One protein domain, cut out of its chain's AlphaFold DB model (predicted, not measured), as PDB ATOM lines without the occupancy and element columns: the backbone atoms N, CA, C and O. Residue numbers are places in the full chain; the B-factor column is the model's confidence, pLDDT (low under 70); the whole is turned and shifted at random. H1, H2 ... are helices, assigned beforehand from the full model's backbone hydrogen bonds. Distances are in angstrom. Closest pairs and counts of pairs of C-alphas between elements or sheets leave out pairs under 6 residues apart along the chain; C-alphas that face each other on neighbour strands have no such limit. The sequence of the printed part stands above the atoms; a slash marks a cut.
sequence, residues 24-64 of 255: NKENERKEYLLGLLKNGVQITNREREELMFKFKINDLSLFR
ATOM      1  N   ASN A  24     118.981 126.055 138.389       80.50
ATOM      2  CA  ASN A  24     119.640 127.277 137.923       80.50
ATOM      3  C   ASN A  24     120.698 126.975 136.862       80.50
ATOM      4  O   ASN A  24     120.723 127.628 135.823       80.50
ATOM      5  N   LYS A  25     121.538 125.955 137.080       84.00
ATOM      6  CA  LYS A  25     122.586 125.586 136.117       84.00
ATOM      7  C   LYS A  25     121.987 125.082 134.806       84.00
ATOM      8  O   LYS A  25     122.500 125.374 133.727       84.00
ATOM      9  N   GLU A  26     120.912 124.308 134.894       87.76
ATOM     10  CA  GLU A  26     120.202 123.823 133.715       87.76
ATOM     11  C   GLU A  26     119.510 124.960 132.962       87.76
ATOM     12  O   GLU A  26     119.608 125.023 131.736       87.76
ATOM     13  N   ASN A  27     118.891 125.903 133.676       88.05
ATOM     14  CA  ASN A  27     118.292 127.071 133.046       88.05
ATOM     15  C   ASN A  27     119.346 127.974 132.380       88.05
ATOM     16  O   ASN A  27     119.158 128.376 131.235       88.05
ATOM     17  N   GLU A  28     120.490 128.215 133.024       90.52
ATOM     18  CA  GLU A  28     121.621 128.941 132.421       90.52
ATOM     19  C   GLU A  28     122.121 128.248 131.146       90.52
ATOM     20  O   GLU A  28     122.366 128.896 130.125       90.52
ATOM     21  N   ARG A  29     122.235 126.913 131.168       92.80
ATOM     22  CA  ARG A  29     122.642 126.121 130.000       92.80
ATOM     23  C   ARG A  29     121.630 126.227 128.859       92.80
ATOM     24  O   ARG A  29     122.034 126.417 127.708       92.80
ATOM     25  N   LYS A  30     120.336 126.142 129.167       91.60
ATOM     26  CA  LYS A  30     119.247 126.335 128.203       91.60
ATOM     27  C   LYS A  30     119.309 127.723 127.574       91.60
ATOM     28  O   LYS A  30     119.289 127.841 126.352       91.60
ATOM     29  N   GLU A  31     119.405 128.767 128.392       92.04
ATOM     30  CA  GLU A  31     119.460 130.155 127.927       92.04
ATOM     31  C   GLU A  31     120.702 130.426 127.080       92.04
ATOM     32  O   GLU A  31     120.594 131.081 126.044       92.04
ATOM     33  N   TYR A  32     121.854 129.865 127.453       93.93
ATOM     34  CA  TYR A  32     123.071 129.936 126.652       93.93
ATOM     35  C   TYR A  32     122.869 129.330 125.257       93.93
ATOM     36  O   TYR A  32     123.136 129.986 124.251       93.93
ATOM     37  N   LEU A  33     122.349 128.101 125.183       91.68
ATOM     38  CA  LEU A  33     122.110 127.409 123.913       91.68
ATOM     39  C   LEU A  33     121.072 128.123 123.038       91.68
ATOM     40  O   LEU A  33     121.269 128.274 121.832       91.68
ATOM     41  N   LEU A  34     119.990 128.617 123.640       91.74
ATOM     42  CA  LEU A  34     118.998 129.426 122.934       91.74
ATOM     43  C   LEU A  34     119.572 130.773 122.481       91.74
ATOM     44  O   LEU A  34     119.218 131.256 121.409       91.74
ATOM     45  N   GLY A  35     120.467 131.374 123.265       90.67
ATOM     46  CA  GLY A  35     121.186 132.592 122.907       90.67
ATOM     47  C   GLY A  35     122.086 132.401 121.688       90.67
ATOM     48  O   GLY A  35     122.103 133.257 120.807       90.67
ATOM     49  N   LEU A  36     122.774 131.257 121.588       90.10
ATOM     50  CA  LEU A  36     123.538 130.895 120.391       90.10
ATOM     51  C   LEU A  36     122.635 130.845 119.154       90.10
ATOM     52  O   LEU A  36     122.933 131.511 118.163       90.10
ATOM     53  N   LEU A  37     121.499 130.145 119.236       86.71
ATOM     54  CA  LEU A  37     120.537 130.071 118.130       86.71
ATOM     55  C   LEU A  37     119.997 131.454 117.731       86.71
ATOM     56  O   LEU A  37     119.956 131.769 116.540       86.71
ATOM     57  N   LYS A  38     119.664 132.302 118.716       88.72
ATOM     58  CA  LYS A  38     119.200 133.686 118.493       88.72
ATOM     59  C   LYS A  38     120.244 134.561 117.823       88.72
ATOM     60  O   LYS A  38     119.886 135.458 117.073       88.72
ATOM     61  N   ASN A  39     121.518 134.292 118.062       84.29
ATOM     62  CA  ASN A  39     122.615 135.009 117.423       84.29
ATOM     63  C   ASN A  39     123.018 134.393 116.070       84.29
ATOM     64  O   ASN A  39     124.041 134.777 115.510       84.29
ATOM     65  N   GLY A  40     122.259 133.417 115.555       83.79
ATOM     66  CA  GLY A  40     122.578 132.715 114.309       83.79
ATOM     67  C   GLY A  40     123.784 131.778 114.417       83.79
ATOM     68  O   GLY A  40     124.285 131.296 113.401       83.79
ATOM     69  N   VAL A  41     124.261 131.502 115.634       85.28
ATOM     70  CA  VAL A  41     125.376 130.586 115.870       85.28
ATOM     71  C   VAL A  41     124.878 129.151 115.742       85.28
ATOM     72  O   VAL A  41     123.861 128.758 116.317       85.28
ATOM     73  N   GLN A  42     125.617 128.351 114.977       83.44
ATOM     74  CA  GLN A  42     125.342 126.927 114.834       83.44
ATOM     75  C   GLN A  42     125.709 126.186 116.125       83.44
ATOM     76  O   GLN A  42     126.815 126.340 116.640       83.44
ATOM     77  N   ILE A  43     124.790 125.357 116.614       86.27
ATOM     78  CA  ILE A  43     125.007 124.446 117.744       86.27
ATOM     79  C   ILE A  43     125.254 123.023 117.234       86.27
ATOM     80  O   ILE A  43     124.854 122.670 116.121       86.27
ATOM     81  N   THR A  44     125.911 122.193 118.038       88.26
ATOM     82  CA  THR A  44     126.182 120.792 117.675       88.26
ATOM     83  C   THR A  44     124.925 119.910 117.781       88.26
ATOM     84  O   THR A  44     123.954 120.277 118.441       88.26
ATOM     85  N   ASN A  45     124.934 118.714 117.170       82.64
ATOM     86  CA  ASN A  45     123.812 117.760 117.265       82.64
ATOM     87  C   ASN A  45     123.481 117.396 118.719       82.64
ATOM     88  O   ASN A  45     122.317 117.400 119.100       82.64
ATOM     89  N   ARG A  46     124.509 117.185 119.548       86.37
ATOM     90  CA  ARG A  46     124.344 116.899 120.976       86.37
ATOM     91  C   ARG A  46     123.635 118.034 121.716       86.37
ATOM     92  O   ARG A  46     122.777 117.797 122.554       86.37
ATOM     93  N   GLU A  47     123.991 119.278 121.411       88.74
ATOM     94  CA  GLU A  47     123.369 120.460 122.020       88.74
ATOM     95  C   GLU A  47     121.935 120.663 121.543       88.74
ATOM     96  O   GLU A  47     121.077 121.113 122.298       88.74
ATOM     97  N   ARG A  48     121.663 120.295 120.289       80.82
ATOM     98  CA  ARG A  48     120.312 120.272 119.735       80.82
ATOM     99  C   ARG A  48     119.437 119.256 120.464       80.82
ATOM    100  O   ARG A  48     118.337 119.600 120.879       80.82
ATOM    101  N   GLU A  49     119.927 118.033 120.639       84.33
ATOM    102  CA  GLU A  49     119.242 116.988 121.406       84.33
ATOM    103  C   GLU A  49     119.019 117.417 122.857       84.33
ATOM    104  O   GLU A  49     117.938 117.209 123.401       84.33
ATOM    105  N   GLU A  50     119.992 118.099 123.465       87.08
ATOM    106  CA  GLU A  50     119.835 118.690 124.795       87.08
ATOM    107  C   GLU A  50     118.655 119.684 124.824       87.08
ATOM    108  O   GLU A  50     117.784 119.591 125.688       87.08
ATOM    109  N   LEU A  51     118.545 120.591 123.848       89.69
ATOM    110  CA  LEU A  51     117.397 121.505 123.749       89.69
ATOM    111  C   LEU A  51     116.059 120.783 123.537       89.69
ATOM    112  O   LEU A  51     115.069 121.132 124.184       89.69
ATOM    113  N   MET A  52     116.020 119.791 122.651       88.09
ATOM    114  CA  MET A  52     114.776 119.113 122.282       88.09
ATOM    115  C   MET A  52     114.295 118.147 123.365       88.09
ATOM    116  O   MET A  52     113.152 118.239 123.800       88.09
ATOM    117  N   PHE A  53     115.161 117.255 123.845       87.09
ATOM    118  CA  PHE A  53     114.780 116.194 124.780       87.09
ATOM    119  C   PHE A  53     114.869 116.641 126.236       87.09
ATOM    120  O   PHE A  53     113.925 116.439 127.000       87.09
ATOM    121  N   LYS A  54     115.977 117.284 126.634       87.18
ATOM    122  CA  LYS A  54     116.178 117.690 128.034       87.18
ATOM    123  C   LYS A  54     115.329 118.909 128.386       87.18
ATOM    124  O   LYS A  54     114.646 118.910 129.405       87.18
ATOM    125  N   PHE A  55     115.335 119.929 127.529       90.07
ATOM    126  CA  PHE A  55     114.597 121.175 127.770       90.07
ATOM    127  C   PHE A  55     113.198 121.225 127.135       90.07
ATOM    128  O   PHE A  55     112.514 122.241 127.293       90.07
ATOM    129  N   LYS A  56     112.767 120.141 126.469       88.27
ATOM    130  CA  LYS A  56     111.440 119.975 125.847       88.27
ATOM    131  C   LYS A  56     111.080 121.090 124.857       88.27
ATOM    132  O   LYS A  56     109.951 121.581 124.839       88.27
ATOM    133  N   ILE A  57     112.054 121.533 124.061       86.18
ATOM    134  CA  ILE A  57     111.848 122.555 123.028       86.18
ATOM    135  C   ILE A  57     111.658 121.873 121.675       86.18
ATOM    136  O   ILE A  57     112.628 121.511 121.016       86.18
ATOM    137  N   ASN A  58     110.403 121.722 121.253       79.85
ATOM    138  CA  ASN A  58     110.059 120.991 120.027       79.85
ATOM    139  C   ASN A  58     110.449 121.737 118.746       79.85
ATOM    140  O   ASN A  58     110.798 121.110 117.752       79.85
ATOM    141  N   ASP A  59     110.402 123.071 118.773       83.66
ATOM    142  CA  ASP A  59     110.714 123.900 117.614       83.66
ATOM    143  C   ASP A  59     111.851 124.881 117.923       83.66
ATOM    144  O   ASP A  59     111.699 125.854 118.666       83.66
ATOM    145  N   LEU A  60     113.014 124.610 117.331       83.33
ATOM    146  CA  LEU A  60     114.193 125.468 117.425       83.33
ATOM    147  C   LEU A  60     114.210 126.573 116.364       83.33
ATOM    148  O   LEU A  60     115.014 127.502 116.480       83.33
ATOM    149  N   SER A  61     113.351 126.494 115.342       80.39
ATOM    150  CA  SER A  61     113.281 127.481 114.261       80.39
ATOM    151  C   SER A  61     112.856 128.855 114.784       80.39
ATOM    152  O   SER A  61     113.429 129.862 114.376       80.39
ATOM    153  N   LEU A  62     111.975 128.888 115.793       81.39
ATOM    154  CA  LEU A  62     111.537 130.093 116.511       81.39
ATOM    155  C   LEU A  62     112.686 130.901 117.124       81.39
ATOM    156  O   LEU A  62     112.566 132.109 117.327       81.39
ATOM    157  N   PHE A  63     113.792 130.236 117.457       78.89
ATOM    158  CA  PHE A  63     114.951 130.869 118.074       78.89
ATOM    159  C   PHE A  63     116.025 131.230 117.064       78.89
ATOM    160  O   PHE A  63     116.992 131.870 117.450       78.89
ATOM    161  N   ARG A  64     115.886 130.850 115.794       70.78
ATOM    162  CA  ARG A  64     116.821 131.267 114.755       70.78
ATOM    163  C   ARG A  64     116.372 132.615 114.227       70.78
ATOM    164  O   ARG A  64     115.229 132.782 113.812       70.78
TER     165      ARG A  64
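This is residues 24 to 64 of the 255 residues of an uncharacterized protein of Dictyostelium discoideum (UniProt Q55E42). A longer helix, H1, has a shorter one, H2, set obliquely beside it, and the unnamed stretch after H2, residues 55 to 64, folds back toward the last residues of H1. The 41 printed residues include two named helices, H1 then H2, and no named strand; the class is all helix. The whole is compact, with a radius of gyration of the C-alphas of 9.2 A, and rounded, spanning 24 by 17 by 16 A.

H1, residues 24 to 38, runs 20.5 A from C-alpha 24 at (119.640, 127.277, 137.923) to C-alpha 38. H2, residues 45 to 54, runs 13.2 A and ends with C-alpha 54 at (116.178, 117.690, 128.034).

H1 only just touches H2, with 3 pairs of C-alphas within 8 A and with its residues 30 to 33 alone. The closest C-alphas, of Lys 30 and Leu 51, are 6.8 A apart. The helices run opposite ways at a steep tilt of 54 degrees. In H1 and H2 every O i to N i+4 pair is within hydrogen-bond range.

The C-alphas farthest apart, of Asn 24 and Ser 61, are 24.5 A apart. The printed part has no cut, and the link from H1 to H2 is short. Mean pLDDT of the printed part is 86.3; no printed residue is under 70.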